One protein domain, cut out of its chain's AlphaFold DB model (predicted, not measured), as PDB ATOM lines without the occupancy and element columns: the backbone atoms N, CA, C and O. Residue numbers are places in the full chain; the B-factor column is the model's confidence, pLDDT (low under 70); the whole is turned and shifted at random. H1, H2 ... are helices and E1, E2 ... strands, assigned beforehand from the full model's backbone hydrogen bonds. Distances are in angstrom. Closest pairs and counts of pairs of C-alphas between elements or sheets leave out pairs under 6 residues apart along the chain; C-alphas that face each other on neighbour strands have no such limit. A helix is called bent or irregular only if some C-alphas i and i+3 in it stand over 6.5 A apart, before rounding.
ATOM      1  N   SER A 118     153.345 156.872 231.018       96.62
ATOM      2  CA  SER A 118     154.102 155.948 231.863       96.62
ATOM      3  C   SER A 118     155.460 155.634 231.270       96.62
ATOM      4  O   SER A 118     155.565 155.158 230.151       96.62
ATOM      5  N   LEU A 119     156.504 155.812 232.073       95.19
ATOM      6  CA  LEU A 119     157.877 155.435 231.732       95.19
ATOM      7  C   LEU A 119     158.106 153.910 231.759       95.19
ATOM      8  O   LEU A 119     159.205 153.461 231.463       95.19
ATOM      9  N   MET A 120     157.087 153.127 232.134       97.31
ATOM     10  CA  MET A 120     157.165 151.673 232.336       97.31
ATOM     11  C   MET A 120     156.295 150.876 231.359       97.31
ATOM     12  O   MET A 120     156.222 149.657 231.470       97.31
ATOM     13  N   LEU A 121     155.553 151.552 230.476       97.12
ATOM     14  CA  LEU A 121     154.640 150.907 229.536       97.12
ATOM     15  C   LEU A 121     154.872 151.435 228.117       97.12
ATOM     16  O   LEU A 121     155.182 152.620 227.957       97.12
ATOM     17  N   PRO A 122     154.715 150.584 227.091       98.06
ATOM     18  CA  PRO A 122     154.828 151.007 225.705       98.06
ATOM     19  C   PRO A 122     153.600 151.810 225.258       98.06
ATOM     20  O   PRO A 122     152.503 151.671 225.809       98.06
ATOM     21  N   LEU A 123     153.796 152.625 224.223       98.50
ATOM     22  CA  LEU A 123     152.757 153.354 223.508       98.50
ATOM     23  C   LEU A 123     152.895 153.086 222.005       98.50
ATOM     24  O   LEU A 123     153.934 153.388 221.428       98.50
ATOM     25  N   SER A 124     151.845 152.572 221.364       98.62
ATOM     26  CA  SER A 124     151.871 152.230 219.932       98.62
ATOM     27  C   SER A 124     150.838 153.024 219.129       98.62
ATOM     28  O   SER A 124     149.647 153.036 219.447       98.62
ATOM     29  N   ILE A 125     151.263 153.687 218.057       98.62
ATOM     30  CA  ILE A 125     150.412 154.529 217.208       98.62
ATOM     31  C   ILE A 125     150.628 154.135 215.752       98.62
ATOM     32  O   ILE A 125     151.627 154.480 215.124       98.62
ATOM     33  N   HIS A 126     149.657 153.419 215.195       98.50
ATOM     34  CA  HIS A 126     149.754 152.853 213.857       98.50
ATOM     35  C   HIS A 126     148.698 153.449 212.924       98.50
ATOM     36  O   HIS A 126     147.507 153.507 213.238       98.50
ATOM     37  N   CYS A 127     149.128 153.836 211.730       97.69
ATOM     38  CA  CYS A 127     148.273 154.194 210.611       97.69
ATOM     39  C   CYS A 127     148.528 153.195 209.478       97.69
ATOM     40  O   CYS A 127     149.577 153.201 208.839       97.69
ATOM     41  N   THR A 128     147.562 152.318 209.228       96.12
ATOM     42  CA  THR A 128     147.589 151.339 208.128       96.12
ATOM     43  C   THR A 128     146.581 151.714 207.040       96.12
ATOM     44  O   THR A 128     146.089 150.884 206.282       96.12
ATOM     45  N   SER A 129     146.218 152.994 206.994       93.50
ATOM     46  CA  SER A 129     145.261 153.541 206.048       93.50
ATOM     47  C   SER A 129     145.918 153.852 204.706       93.50
ATOM     48  O   SER A 129     146.937 154.529 204.664       93.50
ATOM     49  N   GLN A 130     145.287 153.455 203.598       91.88
ATOM     50  CA  GLN A 130     145.781 153.756 202.248       91.88
ATOM     51  C   GLN A 130     145.719 155.242 201.883       91.88
ATOM     52  O   GLN A 130     146.541 155.718 201.113       91.88
ATOM     53  N   ARG A 131     144.697 155.972 202.342       93.19
ATOM     54  CA  ARG A 131     144.479 157.391 201.982       93.19
ATOM     55  C   ARG A 131     143.866 158.221 203.101       93.19
ATOM     56  O   ARG A 131     143.460 159.360 202.884       93.19
ATOM     57  N   GLY A 132     143.675 157.627 204.264       93.88
ATOM     58  CA  GLY A 132     143.182 158.322 205.432       93.88
ATOM     59  C   GLY A 132     144.317 158.948 206.228       93.88
ATOM     60  O   GLY A 132     145.501 158.767 205.937       93.88
ATOM     61  N   THR A 133     143.942 159.729 207.228       96.25
ATOM     62  CA  THR A 133     144.882 160.465 208.060       96.25
ATOM     63  C   THR A 133     144.613 160.229 209.536       96.25
ATOM     64  O   THR A 133     143.476 160.339 209.994       96.25
ATOM     65  N   LEU A 134     145.672 159.922 210.278       97.81
ATOM     66  CA  LEU A 134     145.682 159.851 211.730       97.81
ATOM     67  C   LEU A 134     146.436 161.067 212.273       97.81
ATOM     68  O   LEU A 134     147.641 161.199 212.072       97.81
ATOM     69  N   PHE A 135     145.715 161.948 212.958       98.31
ATOM     70  CA  PHE A 135     146.270 163.099 213.658       98.31
ATOM     71  C   PHE A 135     146.273 162.835 215.157       98.31
ATOM     72  O   PHE A 135     145.224 162.583 215.750       98.31
ATOM     73  N   ILE A 136     147.438 162.950 215.775       98.38
ATOM     74  CA  ILE A 136     147.616 162.906 217.217       98.38
ATOM     75  C   ILE A 136     147.968 164.307 217.699       98.38
ATOM     76  O   ILE A 136     148.909 164.921 217.197       98.38
ATOM     77  N   GLN A 137     147.200 164.805 218.661       96.94
ATOM     78  CA  GLN A 137     147.449 166.059 219.355       96.94
ATOM     79  C   GLN A 137     147.514 165.752 220.845       96.94
ATOM     80  O   GLN A 137     146.494 165.411 221.438       96.94
ATOM     81  N   ASP A 138     148.685 165.881 221.454       96.44
ATOM     82  CA  ASP A 138     148.825 165.839 222.910       96.44
ATOM     83  C   ASP A 138     149.721 166.990 223.375       96.44
ATOM     84  O   ASP A 138     150.332 167.689 222.576       96.44
ATOM     85  N   GLU A 139     149.782 167.230 224.676       96.25
ATOM     86  CA  GLU A 139     150.780 168.134 225.246       96.25
ATOM     87  C   GLU A 139     152.055 167.361 225.569       96.25
ATOM     88  O   GLU A 139     153.158 167.845 225.328       96.25
ATOM     89  N   VAL A 140     151.904 166.149 226.109       97.19
ATOM     90  CA  VAL A 140     153.023 165.335 226.583       97.19
ATOM     91  C   VAL A 140     152.760 163.867 226.273       97.19
ATOM     92  O   VAL A 140     151.766 163.304 226.742       97.19
ATOM     93  N   LEU A 141     153.688 163.247 225.548       98.19
ATOM     94  CA  LEU A 141     153.756 161.802 225.354       98.19
ATOM     95  C   LEU A 141     154.878 161.237 226.227       98.19
ATOM     96  O   LEU A 141     156.020 161.684 226.137       98.19
ATOM     97  N   VAL A 142     154.544 160.272 227.087       98.44
ATOM     98  CA  VAL A 142     155.495 159.621 227.999       98.44
ATOM     99  C   VAL A 142     155.327 158.115 227.897       98.44
ATOM    100  O   VAL A 142     154.253 157.609 228.231       98.44
ATOM    101  N   ALA A 143     156.376 157.420 227.468       98.44
ATOM    102  CA  ALA A 143     156.361 155.975 227.273       98.44
ATOM    103  C   ALA A 143     157.704 155.339 227.669       98.44
ATOM    104  O   ALA A 143     158.746 155.998 227.650       98.44
ATOM    105  N   GLN A 144     157.699 154.041 227.980       98.25
ATOM    106  CA  GLN A 144     158.933 153.243 227.983       98.25
ATOM    107  C   GLN A 144     159.492 153.166 226.557       98.25
ATOM    108  O   GLN A 144     160.643 153.510 226.318       98.25
ATOM    109  N   ARG A 145     158.624 152.787 225.614       98.50
ATOM    110  CA  ARG A 145     158.879 152.660 224.179       98.50
ATOM    111  C   ARG A 145     157.731 153.311 223.414       98.50
ATOM    112  O   ARG A 145     156.574 153.120 223.790       98.50
ATOM    113  N   LEU A 146     158.040 154.083 222.377       98.75
ATOM    114  CA  LEU A 146     157.049 154.730 221.516       98.75
ATOM    115  C   LEU A 146     157.190 154.198 220.093       98.75
ATOM    116  O   LEU A 146     158.181 154.497 219.439       98.75
ATOM    117  N   ASP A 147     156.187 153.458 219.628       98.69
ATOM    118  CA  ASP A 147     156.150 152.881 218.283       98.69
ATOM    119  C   ASP A 147     155.220 153.693 217.383       98.69
ATOM    120  O   ASP A 147     154.006 153.745 217.603       98.69
ATOM    121  N   LEU A 148     155.774 154.317 216.348       98.69
ATOM    122  CA  LEU A 148     155.023 154.998 215.301       98.69
ATOM    123  C   LEU A 148     155.170 154.231 213.997       98.69
ATOM    124  O   LEU A 148     156.274 154.059 213.490       98.69
ATOM    125  N   GLN A 149     154.048 153.829 213.407       98.56
ATOM    126  CA  GLN A 149     154.066 153.072 212.161       98.56
ATOM    127  C   GLN A 149     153.097 153.662 211.141       98.56
ATOM    128  O   GLN A 149     151.894 153.744 211.391       98.56
ATOM    129  N   LEU A 150     153.604 154.008 209.959       98.38
ATOM    130  CA  LEU A 150     152.809 154.266 208.763       98.38
ATOM    131  C   LEU A 150     153.051 153.129 207.768       98.38
ATOM    132  O   LEU A 150     154.135 153.001 207.203       98.38
ATOM    133  N   ALA A 151     152.055 152.265 207.591       95.50
ATOM    134  CA  ALA A 151     152.211 151.062 206.776       95.50
ATOM    135  C   ALA A 151     151.791 151.241 205.313       95.50
ATOM    136  O   ALA A 151     152.079 150.367 204.514       95.50
ATOM    137  N   GLU A 152     151.091 152.320 204.970       95.62
ATOM    138  CA  GLU A 152     150.440 152.520 203.670       95.62
ATOM    139  C   GLU A 152     150.538 153.999 203.235       95.62
ATOM    140  O   GLU A 152     151.052 154.840 203.966       95.62
ATOM    141  N   SER A 153     149.971 154.354 202.075       96.12
ATOM    142  CA  SER A 153     149.980 155.713 201.489       96.12
ATOM    143  C   SER A 153     149.190 156.805 202.245       96.12
ATOM    144  O   SER A 153     148.938 157.889 201.712       96.12
ATOM    145  N   GLY A 154     148.748 156.539 203.473       95.94
ATOM    146  CA  GLY A 154     148.026 157.497 204.302       95.94
ATOM    147  C   GLY A 154     148.920 158.594 204.878       95.94
ATOM    148  O   GLY A 154     150.044 158.847 204.447       95.94
ATOM    149  N   CYS A 155     148.409 159.265 205.904       97.88
ATOM    150  CA  CYS A 155     149.197 160.210 206.680       97.88
ATOM    151  C   CYS A 155     149.092 159.902 208.176       97.88
ATOM    152  O   CYS A 155     148.010 159.610 208.688       97.88
ATOM    153  N   LEU A 156     150.226 159.957 208.865       98.56
ATOM    154  CA  LEU A 156     150.330 159.910 210.315       98.56
ATOM    155  C   LEU A 156     151.039 161.183 210.760       98.56
ATOM    156  O   LEU A 156     152.197 161.392 210.419       98.56
ATOM    157  N   GLN A 157     150.350 162.025 211.519       98.56
ATOM    158  CA  GLN A 157     150.946 163.213 212.111       98.56
ATOM    159  C   GLN A 157     150.810 163.153 213.627       98.56
ATOM    160  O   GLN A 157     149.698 163.083 214.147       98.56
ATOM    161  N   VAL A 158     151.936 163.235 214.327       98.69
ATOM    162  CA  VAL A 158     152.014 163.335 215.780       98.69
ATOM    163  C   VAL A 158     152.511 164.721 216.149       98.69
ATOM    164  O   VAL A 158     153.614 165.096 215.770       98.69
ATOM    165  N   ALA A 159     151.691 165.480 216.869       98.38
ATOM    166  CA  ALA A 159     152.050 166.777 217.422       98.38
ATOM    167  C   ALA A 159     151.981 166.722 218.953       98.38
ATOM    168  O   ALA A 159     150.922 166.413 219.509       98.38
ATOM    169  N   ALA A 160     153.098 167.017 219.618       97.81
ATOM    170  CA  ALA A 160     153.187 167.089 221.075       97.81
ATOM    171  C   ALA A 160     154.153 168.188 221.520       97.81
ATOM    172  O   ALA A 160     155.145 168.408 220.849       97.81
ATOM    173  N   ASN A 161     153.942 168.856 222.657       97.69
ATOM    174  CA  ASN A 161     154.962 169.799 223.141       97.69
ATOM    175  C   ASN A 161     156.220 169.033 223.572       97.69
ATOM    176  O   ASN A 161     157.333 169.404 223.210       97.69
ATOM    177  N   VAL A 162     156.032 167.937 224.314       98.25
ATOM    178  CA  VAL A 162     157.125 167.101 224.824       98.25
ATOM    179  C   VAL A 162     156.888 165.633 224.485       98.25
ATOM    180  O   VAL A 162     155.816 165.087 224.755       98.25
ATOM    181  N   ILE A 163     157.915 164.978 223.949       98.50
ATOM    182  CA  ILE A 163     157.990 163.525 223.789       98.50
ATOM    183  C   ILE A 163     159.121 163.015 224.684       98.50
ATOM    184  O   ILE A 163     160.263 163.438 224.531       98.50
ATOM    185  N   SER A 164     158.803 162.126 225.625       98.25
ATOM    186  CA  SER A 164     159.761 161.519 226.552       98.25
ATOM    187  C   SER A 164     159.670 159.998 226.483       98.25
ATOM    188  O   SER A 164     158.664 159.414 226.890       98.25
ATOM    189  N   VAL A 165     160.733 159.359 226.009       98.25
ATOM    190  CA  VAL A 165     160.816 157.912 225.789       98.25
ATOM    191  C   VAL A 165     162.045 157.360 226.506       98.25
ATOM    192  O   VAL A 165     163.148 157.864 226.323       98.25
ATOM    193  N   VAL A 166     161.872 156.359 227.369       97.38
ATOM    194  CA  VAL A 166     162.986 155.846 228.195       97.38
ATOM    195  C   VAL A 166     163.953 154.987 227.392       97.38
ATOM    196  O   VAL A 166     165.166 155.117 227.551       97.38
ATOM    197  N   GLU A 167     163.401 154.093 226.581       97.31
ATOM    198  CA  GLU A 167     164.128 153.127 225.768       97.31
ATOM    199  C   GLU A 167     164.107 153.612 224.322       97.31
ATOM    200  O   GLU A 167     164.847 154.529 223.988       97.31
ATOM    201  N   THR A 168     163.226 153.070 223.483       98.06
ATOM    202  CA  THR A 168     163.274 153.289 222.034       98.06
ATOM    203  C   THR A 168     162.103 154.123 221.541       98.06
ATOM    204  O   THR A 168     160.937 153.797 221.791       98.06
ATOM    205  N   PHE A 169     162.411 155.180 220.794       98.50
ATOM    206  CA  PHE A 169     161.460 155.890 219.953       98.50
ATOM    207  C   PHE A 169     161.587 155.379 218.511       98.50
ATOM    208  O   PHE A 169     162.478 155.794 217.773       98.50
ATOM    209  N   ASP A 170     160.696 154.465 218.133       98.62
ATOM    210  CA  ASP A 170     160.710 153.748 216.860       98.62
ATOM    211  C   ASP A 170     159.735 154.389 215.855       98.62
ATOM    212  O   ASP A 170     158.547 154.565 216.137       98.62
ATOM    213  N   ILE A 171     160.233 154.767 214.678       98.69
ATOM    214  CA  ILE A 171     159.489 155.443 213.613       98.69
ATOM    215  C   ILE A 171     159.647 154.654 212.312       98.69
ATOM    216  O   ILE A 171     160.675 154.735 211.641       98.69
ATOM    217  N   GLN A 172     158.594 153.950 211.903       98.56
ATOM    218  CA  GLN A 172     158.609 153.056 210.747       98.56
ATOM    219  C   GLN A 172     157.633 153.497 209.653       98.56
ATOM    220  O   GLN A 172     156.422 153.599 209.865       98.56
ATOM    221  N   HIS A 173     158.147 153.698 208.441       98.06
ATOM    222  CA  HIS A 173     157.368 154.021 207.247       98.06
ATOM    223  C   HIS A 173     157.555 152.936 206.183       98.06
ATOM    224  O   HIS A 173     158.521 152.936 205.410       98.06
ATOM    225  N   LEU A 174     156.635 151.972 206.183       97.31
ATOM    226  CA  LEU A 174     156.874 150.669 205.569       97.31
ATOM    227  C   LEU A 174     156.519 150.616 204.081       97.31
ATOM    228  O   LEU A 174     157.334 150.159 203.275       97.31
ATOM    229  N   HIS A 175     155.323 151.075 203.704       94.62
ATOM    230  CA  HIS A 175     154.835 151.014 202.325       94.62
ATOM    231  C   HIS A 175     154.091 152.288 201.920       94.62
ATOM    232  O   HIS A 175     153.647 153.068 202.758       94.62
ATOM    233  N   GLY A 176     153.942 152.468 200.606       94.12
ATOM    234  CA  GLY A 176     153.219 153.589 200.015       94.12
ATOM    235  C   GLY A 176     154.061 154.848 199.792       94.12
ATOM    236  O   GLY A 176     155.290 154.848 199.835       94.12
ATOM    237  N   ASP A 177     153.366 155.934 199.487       96.06
ATOM    238  CA  ASP A 177     153.897 157.273 199.211       96.06
ATOM    239  C   ASP A 177     153.371 158.311 200.220       96.06
ATOM    240  O   ASP A 177     153.293 159.505 199.929       96.06
ATOM    241  N   GLY A 178     153.004 157.833 201.411       97.06
ATOM    242  CA  GLY A 178     152.374 158.607 202.468       97.06
ATOM    243  C   GLY A 178     153.298 159.613 203.155       97.06
ATOM    244  O   GLY A 178     154.434 159.873 202.739       97.06
ATOM    245  N   VAL A 179     152.795 160.196 204.243       98.06
ATOM    246  CA  VAL A 179     153.553 161.140 205.077       98.06
ATOM    247  C   VAL A 179     153.457 160.755 206.546       98.06
ATOM    248  O   VAL A 179     152.368 160.789 207.123       98.06
ATOM    249  N   LEU A 180     154.604 160.463 207.158       98.56
ATOM    250  CA  LEU A 180     154.761 160.327 208.602       98.56
ATOM    251  C   LEU A 180     155.449 161.594 209.122       98.56
ATOM    252  O   LEU A 180     156.559 161.908 208.708       98.56
ATOM    253  N   ALA A 181     154.800 162.347 210.002       98.44
ATOM    254  CA  ALA A 181     155.362 163.557 210.587       98.44
ATOM    255  C   ALA A 181     155.254 163.536 212.112       98.44
ATOM    256  O   ALA A 181     154.164 163.411 212.662       98.44
ATOM    257  N   VAL A 182     156.378 163.719 212.790       98.56
ATOM    258  CA  VAL A 182     156.466 163.969 214.227       98.56
ATOM    259  C   VAL A 182     156.916 165.408 214.420       98.56
ATOM    260  O   VAL A 182     157.959 165.813 213.910       98.56
ATOM    261  N   LEU A 183     156.112 166.180 215.140       98.00
ATOM    262  CA  LEU A 183     156.337 167.588 215.425       98.00
ATOM    263  C   LEU A 183     156.311 167.772 216.941       98.00
ATOM    264  O   LEU A 183     155.272 167.556 217.570       98.00
ATOM    265  N   ALA A 184     157.440 168.165 217.519       97.94
ATOM    266  CA  ALA A 184     157.521 168.465 218.935       97.94
ATOM    267  C   ALA A 184     158.391 169.672 219.258       97.94
ATOM    268  O   ALA A 184     159.284 170.027 218.492       97.94
ATOM    269  N   SER A 185     158.150 170.304 220.406       96.56
ATOM    270  CA  SER A 185     159.068 171.321 220.931       96.56
ATOM    271  C   SER A 185     160.307 170.649 221.519       96.56
ATOM    272  O   SER A 185     161.431 171.037 221.200       96.56
ATOM    273  N   ALA A 186     160.111 169.584 222.302       96.38
ATOM    274  CA  ALA A 186     161.188 168.818 222.916       96.38
ATOM    275  C   ALA A 186     161.025 167.303 222.721       96.38
ATOM    276  O   ALA A 186     159.940 166.752 222.922       96.38
ATOM    277  N   VAL A 187     162.124 166.627 222.381       97.06
ATOM    278  CA  VAL A 187     162.229 165.165 222.309       97.06
ATOM    279  C   VAL A 187     163.364 164.703 223.219       97.06
ATOM    280  O   VAL A 187     164.502 165.147 223.065       97.06
ATOM    281  N   TYR A 188     163.046 163.795 224.138       96.06
ATOM    282  CA  TYR A 188     163.985 163.085 225.002       96.06
ATOM    283  C   TYR A 188     163.805 161.586 224.767       96.06
ATOM    284  O   TYR A 188     162.704 161.071 224.967       96.06
ATOM    285  N   ALA A 189     164.854 160.892 224.340       96.19
ATOM    286  CA  ALA A 189     164.795 159.465 224.039       96.19
ATOM    287  C   ALA A 189     166.051 158.722 224.523       96.19
ATOM    288  O   ALA A 189     167.147 159.286 224.539       96.19
ATOM    289  N   GLY A 190     165.908 157.444 224.889       94.56
ATOM    290  CA  GLY A 190     167.048 156.540 225.044       94.56
ATOM    291  C   GLY A 190     167.731 156.334 223.693       94.56
ATOM    292  O   GLY A 190     168.839 156.820 223.481       94.56
ATOM    293  N   SER A 191     167.015 155.724 222.755       95.38
ATOM    294  CA  SER A 191     167.359 155.627 221.340       95.38
ATOM    295  C   SER A 191     166.225 156.136 220.449       95.38
ATOM    296  O   SER A 191     165.056 156.170 220.843       95.38
ATOM    297  N   VAL A 192     166.573 156.552 219.235       96.44
ATOM    298  CA  VAL A 192     165.640 156.922 218.170       96.44
ATOM    299  C   VAL A 192     165.990 156.107 216.936       96.44
ATOM    300  O   VAL A 192     167.108 156.190 216.430       96.44
ATOM    301  N   GLU A 193     165.022 155.357 216.430       97.44
ATOM    302  CA  GLU A 193     165.175 154.514 215.249       97.44
ATOM    303  C   GLU A 193     164.190 154.978 214.181       97.44
ATOM    304  O   GLU A 193     162.986 155.038 214.414       97.44
ATOM    305  N   ILE A 194     164.697 155.342 213.003       97.81
ATOM    306  CA  ILE A 194     163.873 155.795 211.882       97.81
ATOM    307  C   ILE A 194     164.110 154.882 210.687       97.81
ATOM    308  O   ILE A 194     165.168 154.926 210.061       97.81
ATOM    309  N   GLY A 195     163.107 154.081 210.341       97.38
ATOM    310  CA  GLY A 195     163.109 153.207 209.175       97.38
ATOM    311  C   GLY A 195     162.147 153.690 208.095       97.38
ATOM    312  O   GLY A 195     160.970 153.955 208.345       97.38
ATOM    313  N   GLN A 196     162.628 153.774 206.857       97.12
ATOM    314  CA  GLN A 196     161.800 154.028 205.683       97.12
ATOM    315  C   GLN A 196     162.126 153.031 204.571       97.12
ATOM    316  O   GLN A 196     163.220 153.043 204.008       97.12
ATOM    317  N   SER A 197     161.147 152.200 204.213       96.50
ATOM    318  CA  SER A 197     161.245 151.203 203.135       96.50
ATOM    319  C   SER A 197     160.316 151.505 201.956       96.50
ATOM    320  O   SER A 197     160.009 150.627 201.150       96.50
ATOM    321  N   CYS A 198     159.861 152.754 201.836       95.62
ATOM    322  CA  CYS A 198     158.929 153.197 200.806       95.62
ATOM    323  C   CYS A 198     159.293 154.568 200.201       95.62
ATOM    324  O   CYS A 198     160.253 155.220 200.617       95.62
ATOM    325  N   SER A 199     158.539 155.009 199.191       95.81
ATOM    326  CA  SER A 199     158.769 156.283 198.488       95.81
ATOM    327  C   SER A 199     158.145 157.500 199.179       95.81
ATOM    328  O   SER A 199     158.172 158.598 198.624       95.81
ATOM    329  N   GLY A 200     157.538 157.311 200.351       97.00
ATOM    330  CA  GLY A 200     156.917 158.383 201.116       97.00
ATOM    331  C   GLY A 200     157.924 159.328 201.777       97.00
ATOM    332  O   GLY A 200     159.120 159.352 201.469       97.00
ATOM    333  N   LYS A 201     157.404 160.159 202.682       97.81
ATOM    334  CA  LYS A 201     158.203 161.135 203.427       97.81
ATOM    335  C   LYS A 201     158.041 160.950 204.925       97.81
ATOM    336  O   LYS A 201     156.913 160.893 205.416       97.81
ATOM    337  N   THR A 202     159.159 160.933 205.634       98.38
ATOM    338  CA  THR A 202     159.202 160.878 207.095       98.38
ATOM    339  C   THR A 202     159.863 162.136 207.639       98.38
ATOM    340  O   THR A 202     160.957 162.497 207.211       98.38
ATOM    341  N   PHE A 203     159.205 162.806 208.580       97.69
ATOM    342  CA  PHE A 203     159.692 164.012 209.243       97.69
ATOM    343  C   PHE A 203     159.725 163.796 210.753       97.69
ATOM    344  O   PHE A 203     158.722 163.388 211.334       97.69
ATOM    345  N   LEU A 204     160.845 164.127 211.385       97.62
ATOM    346  CA  LEU A 204     160.974 164.262 212.831       97.62
ATOM    347  C   LEU A 204     161.508 165.660 213.119       97.62
ATOM    348  O   LEU A 204     162.625 165.982 212.729       97.62
ATOM    349  N   MET A 205     160.708 166.497 213.768       96.44
ATOM    350  CA  MET A 205     161.076 167.865 214.104       96.44
ATOM    351  C   MET A 205     160.977 168.091 215.608       96.44
ATOM    352  O   MET A 205     159.920 167.877 216.196       96.44
ATOM    353  N   ALA A 206     162.075 168.559 216.190       95.69
ATOM    354  CA  ALA A 206     162.194 169.017 217.563       95.69
ATOM    355  C   ALA A 206     162.646 170.484 217.566       95.69
ATOM    356  O   ALA A 206     163.802 170.798 217.259       95.69
ATOM    357  N   GLU A 207     161.707 171.392 217.832       92.69
ATOM    358  CA  GLU A 207     161.893 172.833 217.616       92.69
ATOM    359  C   GLU A 207     162.866 173.497 218.589       92.69
ATOM    360  O   GLU A 207     163.481 174.499 218.225       92.69
ATOM    361  N   GLU A 208     162.980 172.970 219.805       92.12
ATOM    362  CA  GLU A 208     163.765 173.564 220.888       92.12
ATOM    363  C   GLU A 208     164.813 172.589 221.415       92.12
ATOM    364  O   GLU A 208     165.980 172.944 221.505       92.12
ATOM    365  N   THR A 209     164.436 171.352 221.751       91.44
ATOM    366  CA  THR A 209     165.357 170.387 222.378       91.44
ATOM    367  C   THR A 209     165.272 169.016 221.722       91.44
ATOM    368  O   THR A 209     164.186 168.455 221.596       91.44
ATOM    369  N   PHE A 210     166.419 168.439 221.364       92.75
ATOM    370  CA  PHE A 210     166.511 167.065 220.875       92.75
ATOM    371  C   PHE A 210     167.640 166.329 221.598       92.75
ATOM    372  O   PHE A 210     168.815 166.559 221.326       92.75
ATOM    373  N   GLN A 211     167.288 165.459 222.542       91.31
ATOM    374  CA  GLN A 211     168.244 164.707 223.353       91.31
ATOM    375  C   GLN A 211     168.037 163.207 223.171       91.31
ATOM    376  O   GLN A 211     166.956 162.677 223.435       91.31
ATOM    377  N   VAL A 212     169.100 162.527 222.746       90.81
ATOM    378  CA  VAL A 212     169.147 161.077 222.550       90.81
ATOM    379  C   VAL A 212     170.350 160.540 223.315       90.81
ATOM    380  O   VAL A 212     171.453 161.051 223.135       90.81
ATOM    381  N   ARG A 213     170.141 159.563 224.204       90.06
ATOM    382  CA  ARG A 213     171.192 159.077 225.117       90.06
ATOM    383  C   ARG A 213     172.139 158.069 224.460       90.06
ATOM    384  O   ARG A 213     173.341 158.101 224.708       90.06
ATOM    385  N   GLU A 214     171.592 157.141 223.682       89.25
ATOM    386  CA  GLU A 214     172.273 155.901 223.284       89.25
ATOM    387  C   GLU A 214     172.447 155.739 221.781       89.25
ATOM    388  O   GLU A 214     173.518 155.322 221.356       89.25
ATOM    389  N   GLU A 215     171.435 156.038 220.968       89.56
ATOM    390  CA  GLU A 215     171.539 155.817 219.522       89.56
ATOM    391  C   GLU A 215     170.529 156.647 218.736       89.56
ATOM    392  O   GLU A 215     169.352 156.678 219.084       89.56
ATOM    393  N   LEU A 216     170.977 157.279 217.647       91.31
ATOM    394  CA  LEU A 216     170.106 157.816 216.604       91.31
ATOM    395  C   LEU A 216     170.406 157.078 215.296       91.31
ATOM    396  O   LEU A 216     171.421 157.342 214.657       91.31
ATOM    397  N   SER A 217     169.506 156.189 214.890       92.31
ATOM    398  CA  SER A 217     169.642 155.360 213.693       92.31
ATOM    399  C   SER A 217     168.649 155.802 212.627       92.31
ATOM    400  O   SER A 217     167.455 155.939 212.904       92.31
ATOM    401  N   VAL A 218     169.120 156.039 211.399       93.75
ATOM    402  CA  VAL A 218     168.256 156.459 210.287       93.75
ATOM    403  C   VAL A 218     168.552 155.643 209.041       93.75
ATOM    404  O   VAL A 218     169.587 155.786 208.390       93.75
ATOM    405  N   LEU A 219     167.583 154.824 208.657       94.56
ATOM    406  CA  LEU A 219     167.665 153.898 207.544       94.56
ATOM    407  C   LEU A 219     166.624 154.254 206.476       94.56
ATOM    408  O   LEU A 219     165.423 154.114 206.691       94.56
ATOM    409  N   ASN A 220     167.081 154.664 205.291       94.69
ATOM    410  CA  ASN A 220     166.226 154.907 204.128       94.69
ATOM    411  C   ASN A 220     166.580 153.944 202.983       94.69
ATOM    412  O   ASN A 220     167.579 154.117 202.278       94.69
ATOM    413  N   GLN A 221     165.752 152.920 202.793       93.69
ATOM    414  CA  GLN A 221     165.964 151.829 201.837       93.69
ATOM    415  C   GLN A 221     165.278 152.042 200.482       93.69
ATOM    416  O   GLN A 221     165.444 151.220 199.583       93.69
ATOM    417  N   ALA A 222     164.514 153.121 200.310       93.00
ATOM    418  CA  ALA A 222     163.671 153.335 199.136       93.00
ATOM    419  C   ALA A 222     163.751 154.787 198.618       93.00
ATOM    420  O   ALA A 222     164.340 155.636 199.286       93.00
ATOM    421  N   PRO A 223     163.178 155.108 197.437       90.69
ATOM    422  CA  PRO A 223     163.259 156.441 196.813       90.69
ATOM    423  C   PRO A 223     162.544 157.603 197.541       90.69
ATOM    424  O   PRO A 223     162.199 158.599 196.908       90.69
ATOM    425  N   GLY A 224     162.279 157.491 198.843       93.69
ATOM    426  CA  GLY A 224     161.642 158.529 199.652       93.69
ATOM    427  C   GLY A 224     162.642 159.472 200.327       93.69
ATOM    428  O   GLY A 224     163.854 159.424 200.087       93.69
ATOM    429  N   SER A 225     162.141 160.311 201.235       95.50
ATOM    430  CA  SER A 225     162.971 161.244 202.013       95.50
ATOM    431  C   SER A 225     162.704 161.140 203.509       95.50
ATOM    432  O   SER A 225     161.554 161.264 203.931       95.50
ATOM    433  N   VAL A 226     163.764 161.014 204.303       96.56
ATOM    434  CA  VAL A 226     163.704 161.161 205.762       96.56
ATOM    435  C   VAL A 226     164.314 162.504 206.138       96.56
ATOM    436  O   VAL A 226     165.409 162.826 205.688       96.56
ATOM    437  N   THR A 227     163.617 163.310 206.931       95.56
ATOM    438  CA  THR A 227     164.113 164.602 207.418       95.56
ATOM    439  C   THR A 227     164.058 164.642 208.937       95.56
ATOM    440  O   THR A 227     162.988 164.493 209.521       95.56
ATOM    441  N   VAL A 228     165.202 164.893 209.566       94.00
ATOM    442  CA  VAL A 228     165.333 165.124 211.004       94.00
ATOM    443  C   VAL A 228     165.740 166.579 211.208       94.00
ATOM    444  O   VAL A 228     166.789 167.004 210.731       94.00
ATOM    445  N   VAL A 229     164.900 167.358 211.883       91.38
ATOM    446  CA  VAL A 229     165.171 168.751 212.246       91.38
ATOM    447  C   VAL A 229     165.264 168.836 213.758       91.38
ATOM    448  O   VAL A 229     164.284 168.579 214.448       91.38
ATOM    449  N   ALA A 230     166.414 169.229 214.279       87.31
ATOM    450  CA  ALA A 230     166.632 169.364 215.709       87.31
ATOM    451  C   ALA A 230     167.343 170.684 215.986       87.31
ATOM    452  O   ALA A 230     168.402 170.945 215.423       87.31
ATOM    453  N   ALA A 231     166.754 171.548 216.816       78.94
ATOM    454  CA  ALA A 231     167.382 172.830 217.124       78.94
ATOM    455  C   ALA A 231     168.739 172.653 217.804       78.94
ATOM    456  O   ALA A 231     169.703 173.249 217.341       78.94
ATOM    457  N   ASP A 232     168.809 171.766 218.792       74.75
ATOM    458  CA  ASP A 232     169.955 171.598 219.676       74.75
ATOM    459  C   ASP A 232     170.440 170.143 219.634       74.75
ATOM    460  O   ASP A 232     170.042 169.321 220.457       74.75
ATOM    461  N   ILE A 233     171.298 169.810 218.663       66.06
ATOM    462  CA  ILE A 233     171.971 168.503 218.582       66.06
ATOM    463  C   ILE A 233     173.296 168.608 219.355       66.06
ATOM    464  O   ILE A 233     174.384 168.565 218.785       66.06
ATOM    465  N   PHE A 234     173.221 168.862 220.663       55.50
ATOM    466  CA  PHE A 234     174.399 169.284 221.434       55.50
ATOM    467  C   PHE A 234     175.319 168.158 221.919       55.50
ATOM    468  O   PHE A 234     176.386 168.464 222.443       55.50
ATOM    469  N   ASP A 235     174.969 166.887 221.723       58.91
ATOM    470  CA  ASP A 235     175.776 165.783 222.267       58.91
ATOM    471  C   ASP A 235     175.754 164.513 221.410       58.91
ATOM    472  O   ASP A 235     176.032 163.416 221.891       58.91
ATOM    473  N   LEU A 236     175.435 164.634 220.113       57.19
ATOM    474  CA  LEU A 236     175.679 163.515 219.214       57.19
ATOM    475  C   LEU A 236     177.189 163.429 218.947       57.19
ATOM    476  O   LEU A 236     177.695 163.995 217.983       57.19
ATOM    477  N   SER A 237     177.917 162.726 219.818       57.12
ATOM    478  CA  SER A 237     179.277 162.263 219.531       57.12
ATOM    479  C   SER A 237     179.355 161.613 218.135       57.12
ATOM    480  O   SER A 237     178.372 161.050 217.645       57.12
ATOM    481  N   ASN A 238     180.531 161.630 217.493       56.22
ATOM    482  CA  ASN A 238     180.756 161.019 216.168       56.22
ATOM    483  C   ASN A 238     180.272 159.552 216.054       56.22
ATOM    484  O   ASN A 238     180.111 159.042 214.947       56.22
ATOM    485  N   GLN A 239     180.033 158.864 217.177       58.59
ATOM    486  CA  GLN A 239     179.522 157.499 217.217       58.59
ATOM    487  C   GLN A 239     178.091 157.369 216.666       58.59
ATOM    488  O   GLN A 239     177.817 156.402 215.964       58.59
ATOM    489  N   TYR A 240     177.203 158.338 216.904       67.12
ATOM    490  CA  TYR A 240     175.783 158.197 216.541       67.12
ATOM    491  C   TYR A 240     175.508 158.399 215.048       67.12
ATOM    492  O   TYR A 240     174.472 158.000 214.532       67.12
ATOM    493  N   LEU A 241     176.434 159.027 214.327       63.81
ATOM    494  CA  LEU A 241     176.260 159.317 212.903       63.81
ATOM    495  C   LEU A 241     176.611 158.132 212.013       63.81
ATOM    496  O   LEU A 241     176.376 158.183 210.807       63.81
ATOM    497  N   GLN A 242     177.155 157.059 212.591       65.38
ATOM    498  CA  GLN A 242     177.534 155.894 211.809       65.38
ATOM    499  C   GLN A 242     176.332 155.099 211.279       65.38
ATOM    500  O   GLN A 242     176.490 154.297 210.352       65.38
ATOM    501  N   ASP A 243     175.136 155.363 211.806       80.94
ATOM    502  CA  ASP A 243     173.923 154.606 211.511       80.94
ATOM    503  C   ASP A 243     172.959 155.314 210.549       80.94
ATOM    504  O   ASP A 243     171.818 154.893 210.367       80.94
ATOM    505  N   PHE A 244     173.448 156.335 209.840       81.81
ATOM    506  CA  PHE A 244     172.723 156.992 208.755       81.81
ATOM    507  C   PHE A 244     172.990 156.289 207.421       81.81
ATOM    508  O   PHE A 244     174.037 156.458 206.796       81.81
ATOM    509  N   LYS A 245     172.023 155.498 206.950       85.12
ATOM    510  CA  LYS A 245     172.168 154.670 205.742       85.12
ATOM    511  C   LYS A 245     171.074 154.998 204.732       85.12
ATOM    512  O   LYS A 245     169.918 154.611 204.900       85.12
ATOM    513  N   ALA A 246     171.450 155.682 203.652       83.31
ATOM    514  CA  ALA A 246     170.580 155.957 202.509       83.31
ATOM    515  C   ALA A 246     170.961 155.062 201.316       83.31
ATOM    516  O   ALA A 246     172.011 155.244 200.708       83.31
ATOM    517  N   PHE A 247     170.106 154.102 200.955       83.88
ATOM    518  CA  PHE A 247     170.365 153.187 199.834       83.88
ATOM    519  C   PHE A 247     169.841 153.710 198.497       83.88
ATOM    520  O   PHE A 247     170.524 153.561 197.492       83.88
ATOM    521  N   MET A 248     168.651 154.319 198.472       84.25
ATOM    522  CA  MET A 248     168.016 154.791 197.225       84.25
ATOM    523  C   MET A 248     167.386 156.187 197.324       84.25
ATOM    524  O   MET A 248     167.025 156.765 196.303       84.25
ATOM    525  N   GLY A 249     167.219 156.720 198.534       88.88
ATOM    526  CA  GLY A 249     166.525 157.981 198.787       88.88
ATOM    527  C   GLY A 249     167.433 159.065 199.353       88.88
ATOM    528  O   GLY A 249     168.651 159.040 199.185       88.88
ATOM    529  N   SER A 250     166.827 160.021 200.049       90.44
ATOM    530  CA  SER A 250     167.556 161.074 200.760       90.44
ATOM    531  C   SER A 250     167.321 161.005 202.265       90.44
ATOM    532  O   SER A 250     166.233 160.655 202.729       90.44
ATOM    533  N   ILE A 251     168.352 161.336 203.030       90.31
ATOM    534  CA  ILE A 251     168.247 161.654 204.449       90.31
ATOM    535  C   ILE A 251     168.736 163.089 204.619       90.31
ATOM    536  O   ILE A 251     169.825 163.424 204.164       90.31
ATOM    537  N   HIS A 252     167.939 163.935 205.257       89.00
ATOM    538  CA  HIS A 252     168.287 165.312 205.586       89.00
ATOM    539  C   HIS A 252     168.334 165.458 207.103       89.00
ATOM    540  O   HIS A 252     167.326 165.236 207.767       89.00
ATOM    541  N   VAL A 253     169.475 165.860 207.650       87.31
ATOM    542  CA  VAL A 253     169.610 166.225 209.064       87.31
ATOM    543  C   VAL A 253     169.892 167.716 209.136       87.31
ATOM    544  O   VAL A 253     170.858 168.208 208.554       87.31
ATOM    545  N   VAL A 254     169.028 168.451 209.819       86.62
ATOM    546  CA  VAL A 254     169.132 169.900 209.981       86.62
ATOM    547  C   VAL A 254     169.235 170.197 211.465       86.62
ATOM    548  O   VAL A 254     168.322 169.862 212.218       86.62
ATOM    549  N   GLY A 255     170.299 170.871 211.885       83.12
ATOM    550  CA  GLY A 255     170.405 171.311 213.271       83.12
ATOM    551  C   GLY A 255     171.424 172.406 213.506       83.12
ATOM    552  O   GLY A 255     172.079 172.855 212.565       83.12
ATOM    553  N   THR A 256     171.506 172.887 214.747       77.56
ATOM    554  CA  THR A 256     172.657 173.685 215.177       77.56
ATOM    555  C   THR A 256     173.714 172.745 215.735       77.56
ATOM    556  O   THR A 256     173.412 171.838 216.513       77.56
ATOM    557  N   TRP A 257     174.952 172.943 215.294       71.75
ATOM    558  CA  TRP A 257     176.088 172.117 215.684       71.75
ATOM    559  C   TRP A 257     177.091 172.964 216.456       71.75
ATOM    560  O   TRP A 257     177.275 174.151 216.171       71.75
ATOM    561  N   SER A 258     177.773 172.347 217.421       68.50
ATOM    562  CA  SER A 258     178.937 172.986 218.030       68.50
ATOM    563  C   SER A 258     180.052 173.119 216.978       68.50
ATOM    564  O   SER A 258     180.354 172.128 216.303       68.50
ATOM    565  N   PRO A 259     180.713 174.288 216.852       63.47
ATOM    566  CA  PRO A 259     181.770 174.517 215.865       63.47
ATOM    567  C   PRO A 259     182.876 173.459 215.897       63.47
ATOM    568  O   PRO A 259     183.402 173.087 214.852       63.47
ATOM    569  N   THR A 260     183.186 172.930 217.084       65.69
ATOM    570  CA  THR A 260     184.257 171.946 217.293       65.69
ATOM    571  C   THR A 260     183.991 170.579 216.660       65.69
ATOM    572  O   THR A 260     184.929 169.806 216.546       65.69
ATOM    573  N   HIS A 261     182.751 170.272 216.262       65.19
ATOM    574  CA  HIS A 261     182.365 168.965 215.705       65.19
ATOM    575  C   HIS A 261     181.936 169.030 214.230       65.19
ATOM    576  O   HIS A 261     181.669 167.998 213.617       65.19
ATOM    577  N   SER A 262     181.845 170.230 213.649       64.31
ATOM    578  CA  SER A 262     181.265 170.423 212.312       64.31
ATOM    579  C   SER A 262     182.106 169.819 211.177       64.31
ATOM    580  O   SER A 262     181.549 169.196 210.271       64.31
ATOM    581  N   ASP A 263     183.435 169.933 211.252       66.62
ATOM    582  CA  ASP A 263     184.349 169.412 210.226       66.62
ATOM    583  C   ASP A 263     184.432 167.873 210.250       66.62
ATOM    584  O   ASP A 263     184.372 167.225 209.200       66.62
ATOM    585  N   ASP A 264     184.478 167.273 211.444       68.94
ATOM    586  CA  ASP A 264     184.513 165.813 211.631       68.94
ATOM    587  C   ASP A 264     183.226 165.139 211.133       68.94
ATOM    588  O   ASP A 264     183.255 164.066 210.519       68.94
ATOM    589  N   LEU A 265     182.086 165.794 211.363       68.94
ATOM    590  CA  LEU A 265     180.765 165.350 210.936       68.94
ATOM    591  C   LEU A 265     180.675 165.256 209.411       68.94
ATOM    592  O   LEU A 265     180.335 164.201 208.866       68.94
ATOM    593  N   ALA A 266     181.013 166.347 208.719       68.31
ATOM    594  CA  ALA A 266     180.971 166.407 207.262       68.31
ATOM    595  C   ALA A 266     181.892 165.352 206.628       68.31
ATOM    596  O   ALA A 266     181.486 164.666 205.684       68.31
ATOM    597  N   HIS A 267     183.095 165.173 207.185       69.81
ATOM    598  CA  HIS A 267     184.045 164.166 206.722       69.81
ATOM    599  C   HIS A 267     183.514 162.739 206.920       69.81
ATOM    600  O   HIS A 267     183.539 161.936 205.987       69.81
ATOM    601  N   THR A 268     182.956 162.436 208.097       73.31
ATOM    602  CA  THR A 268     182.387 161.114 208.411       73.31
ATOM    603  C   THR A 268     181.253 160.750 207.453       73.31
ATOM    604  O   THR A 268     181.229 159.646 206.907       73.31
ATOM    605  N   ILE A 269     180.336 161.683 207.178       70.38
ATOM    606  CA  ILE A 269     179.220 161.450 206.249       70.38
ATOM    607  C   ILE A 269     179.728 161.219 204.827       70.38
ATOM    608  O   ILE A 269     179.251 160.317 204.136       70.38
ATOM    609  N   GLN A 270     180.712 162.006 204.388       69.69
ATOM    610  CA  GLN A 270     181.301 161.852 203.064       69.69
ATOM    611  C   GLN A 270     182.005 160.494 202.917       69.69
ATOM    612  O   GLN A 270     181.818 159.810 201.909       69.69
ATOM    613  N   GLU A 271     182.759 160.057 203.929       72.38
ATOM    614  CA  GLU A 271     183.369 158.723 203.951       72.38
ATOM    615  C   GLU A 271     182.326 157.602 203.913       72.38
ATOM    616  O   GLU A 271     182.516 156.604 203.211       72.38
ATOM    617  N   GLN A 272     181.215 157.747 204.641       69.81
ATOM    618  CA  GLN A 272     180.137 156.764 204.610       69.81
ATOM    619  C   GLN A 272     179.463 156.692 203.239       69.81
ATOM    620  O   GLN A 272     179.268 155.594 202.721       69.81
ATOM    621  N   GLN A 273     179.186 157.832 202.603       66.88
ATOM    622  CA  GLN A 273     178.630 157.864 201.246       66.88
ATOM    623  C   GLN A 273     179.548 157.181 200.229       66.88
ATOM    624  O   GLN A 273     179.079 156.427 199.377       66.88
ATOM    625  N   LEU A 274     180.864 157.383 200.350       64.62
ATOM    626  CA  LEU A 274     181.847 156.744 199.475       64.62
ATOM    627  C   LEU A 274     181.861 155.212 199.612       64.62
ATOM    628  O   LEU A 274     182.118 154.524 198.625       64.62
ATOM    629  N   LYS A 275     181.546 154.664 200.795       71.81
ATOM    630  CA  LYS A 275     181.488 153.207 201.025       71.81
ATOM    631  C   LYS A 275     180.270 152.530 200.386       71.81
ATOM    632  O   LYS A 275     180.344 151.340 200.094       71.81
ATOM    633  N   ILE A 276     179.165 153.251 200.171       64.75
ATOM    634  CA  ILE A 276     177.894 152.669 199.691       64.75
ATOM    635  C   ILE A 276     177.826 152.645 198.145       64.75
ATOM    636  O   ILE A 276     177.070 151.870 197.563       64.75
ATOM    637  N   GLY A 277     178.691 153.404 197.462       65.06
ATOM    638  CA  GLY A 277     178.838 153.396 196.002       65.06
ATOM    639  C   GLY A 277     177.989 154.454 195.271       65.06
ATOM    640  O   GLY A 277     177.138 155.105 195.868       65.06
ATOM    641  N   PRO A 278     178.209 154.663 193.960       60.09
ATOM    642  CA  PRO A 278     177.667 155.809 193.213       60.09
ATOM    643  C   PRO A 278     176.157 155.751 192.926       60.09
ATOM    644  O   PRO A 278     175.585 156.754 192.511       60.09
ATOM    645  N   SER A 279     175.513 154.599 193.120       63.81
ATOM    646  CA  SER A 279     174.056 154.428 193.007       63.81
ATOM    647  C   SER A 279     173.327 154.547 194.350       63.81
ATOM    648  O   SER A 279     172.135 154.256 194.412       63.81
ATOM    649  N   ALA A 280     174.047 154.898 195.420       74.00
ATOM    650  CA  ALA A 280     173.503 155.027 196.761       74.00
ATOM    651  C   ALA A 280     172.668 156.303 196.927       74.00
ATOM    652  O   ALA A 280     172.840 157.286 196.205       74.00
ATOM    653  N   GLY A 281     171.788 156.288 197.926       78.38
ATOM    654  CA  GLY A 281     171.075 157.474 198.372       78.38
ATOM    655  C   GLY A 281     172.018 158.522 198.968       78.38
ATOM    656  O   GLY A 281     173.195 158.273 199.229       78.38
ATOM    657  N   HIS A 282     171.487 159.717 199.203       84.81
ATOM    658  CA  HIS A 282     172.267 160.847 199.701       84.81
ATOM    659  C   HIS A 282     171.914 161.179 201.150       84.81
ATOM    660  O   HIS A 282     170.747 161.183 201.533       84.81
ATOM    661  N   VAL A 283     172.930 161.508 201.946       83.69
ATOM    662  CA  VAL A 283     172.781 162.039 203.308       83.69
ATOM    663  C   VAL A 283     173.251 163.490 203.305       83.69
ATOM    664  O   VAL A 283     174.408 163.782 203.010       83.69
ATOM    665  N   TYR A 284     172.353 164.415 203.606       83.38
ATOM    666  CA  TYR A 284     172.643 165.839 203.670       83.38
ATOM    667  C   TYR A 284     172.596 166.292 205.115       83.38
ATOM    668  O   TYR A 284     171.610 166.050 205.811       83.38
ATOM    669  N   VAL A 285     173.647 166.982 205.547       81.88
ATOM    670  CA  VAL A 285     173.692 167.589 206.869       81.88
ATOM    671  C   VAL A 285     173.840 169.087 206.729       81.88
ATOM    672  O   VAL A 285     174.716 169.585 206.025       81.88
ATOM    673  N   HIS A 286     172.909 169.793 207.356       80.81
ATOM    674  CA  HIS A 286     172.772 171.231 207.261       80.81
ATOM    675  C   HIS A 286     173.011 171.845 208.638       80.81
ATOM    676  O   HIS A 286     172.319 171.510 209.605       80.81
ATOM    677  N   ASP A 287     173.972 172.765 208.710       79.12
ATOM    678  CA  ASP A 287     174.142 173.631 209.869       79.12
ATOM    679  C   ASP A 287     173.246 174.865 209.736       79.12
ATOM    680  O   ASP A 287     173.368 175.667 208.804       79.12
ATOM    681  N   LYS A 288     172.333 175.019 210.693       76.12
ATOM    682  CA  LYS A 288     171.411 176.154 210.772       76.12
ATOM    683  C   LYS A 288     172.145 177.470 211.060       76.12
ATOM    684  O   LYS A 288     171.646 178.526 210.671       76.12
ATOM    685  N   ASN A 289     173.318 177.426 211.698       73.75
ATOM    686  CA  ASN A 289     174.105 178.624 212.007       73.75
ATOM    687  C   ASN A 289     174.834 179.172 210.771       73.75
ATOM    688  O   ASN A 289     174.848 180.388 210.564       73.75
ATOM    689  N   ALA A 290     175.357 178.294 209.907       63.62
ATOM    690  CA  ALA A 290     176.033 178.675 208.666       63.62
ATOM    691  C   ALA A 290     175.142 179.492 207.707       63.62
ATOM    692  O   ALA A 290     175.630 180.376 207.008       63.62
ATOM    693  N   ALA A 291     173.825 179.257 207.713       58.03
ATOM    694  CA  ALA A 291     172.875 179.974 206.859       58.03
ATOM    695  C   ALA A 291     172.669 181.455 207.243       58.03
ATOM    696  O   ALA A 291     172.230 182.245 206.411       58.03
TER     697      ALA A 291
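What this domain is: This is residues 118 to 291 of the 333 residues of an uncharacterized protein of Aphanomyces euteiches (UniProt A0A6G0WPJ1). The chain is wound in stacked turns, a solenoid flattened into two walls of parallel strands, with the long strands E5, E6 and E7 each folding back on themselves so that they run in both walls. E1, E4, the last residues of E5, E6 and E7, and E9 make one wall; E2, the first residues of those long strands, E8, E10 and E11 make the other; H2 covers the end of the stack at E9 and E11, with the small H1 beside it. The printed part has 174 residues with two named helices and eleven named strands, in the order E1 E2 E3 E4 E5 E6 E7 E8 H1 E9 E10 H2 E11, and the class is mostly strand. The strands form one branched, twisted sheet whose neighbour pairs are parallel. The whole is compact, with a radius of gyration of the C-alphas of 15.5 A, and rounded, with spans of 39 by 32 by 29 A.

Where its parts are: E1 is residues 123 to 127, from C-alpha 123 at (152.757, 153.354, 223.508), and E2 is residues 133 to 137. E3 is residues 140 to 143 and E4 residues 146 to 150. E5, residues 155 to 173, bends by 167 degrees at residue 165, and its first and last C-alphas are 10.3 A apart. E6, residues 179 to 196, bends by 165 degrees at residue 189, with 10.9 A between its ends. E7, residues 201 to 220, bends by 166 degrees at residue 213, with 10.2 A between its ends. E8 is residues 225 to 232, 21.6 A long. H1, residues 240 to 243, is neither bent nor irregular, but only just: C-alphas 240 and 243 are 6.5 A apart. E9 is residues 244 to 246, and E10 is residues 250 to 256, 19.8 A long. H2, residues 259 to 276, is 27.5 A long and irregular, with C-alphas 260 and 263 7.5 A apart. E11, residues 282 to 287, is 16.4 A long and ends at C-alpha 287 at (174.142, 173.631, 209.869).

How they stand to each other: E1 and E4 are parallel neighbours, with N 125 and O 147 2.8 A apart, within hydrogen-bond range. E2, E3 and E4 lie on one side of E5, beside residues 155 to 159, 160 to 165 and 169 to 173, and E6 lies on the other side; N 134 and O 155 are 2.8 A apart, N 141 and O 162 2.9 A, N 148 and O 170 2.8 A, and N 156 and O 179 2.9 A. E6 and E7 are parallel, with N 182 and O 203 at 2.8 A. On the other side of E7 from E6 are E8, with N 204 and O 227 at 2.9 A, and E9, with N 245 and O 218 at 2.8 A. E8 and E10 are parallel, with N 228 and O 252 at 2.8 A, and so are E10 and E11, with N 253 and O 284 at 2.8 A. E10, H2 and E11 form a strand-helix-strand unit, two parallel neighbour strands with a helix between, and its crossover is right-handed. H2 is on the sheet at a height over the sheet of 9.1 A, over E11 and only just over E9, on which 3 of its C-alphas fall; on the local plane it stands at 6 degrees to E11, along the strands. The closest C-alphas of H2 and E11, those of Ile 269 and Val 283, are 7.1 A apart. H1 is on the sheet at a height of 5.9 A, and its closest C-alpha to E7 is that of Asp 243, 4.9 A from that of Ser 217. H2 touches H1 with residues 265 to 272 alone, the closest C-alphas being those of Leu 241 and Ile 269, 7.6 A apart. In H2, 12 of 14 O i to N i+4 pairs are within hydrogen-bond range, and H1 is too short for such a pair. E1 and E11 are apart.

The domain as a whole: The two C-alphas farthest apart, those of Ser 118 and Pro 278, are 45.3 A apart. The printed part has no cut. No link is long; that from E8 to H1 is short, and the others are tight. The mean pLDDT of the printed part is 87.9, and 30 residues are under 70, among them residues 233 to 242 and 258 to 267.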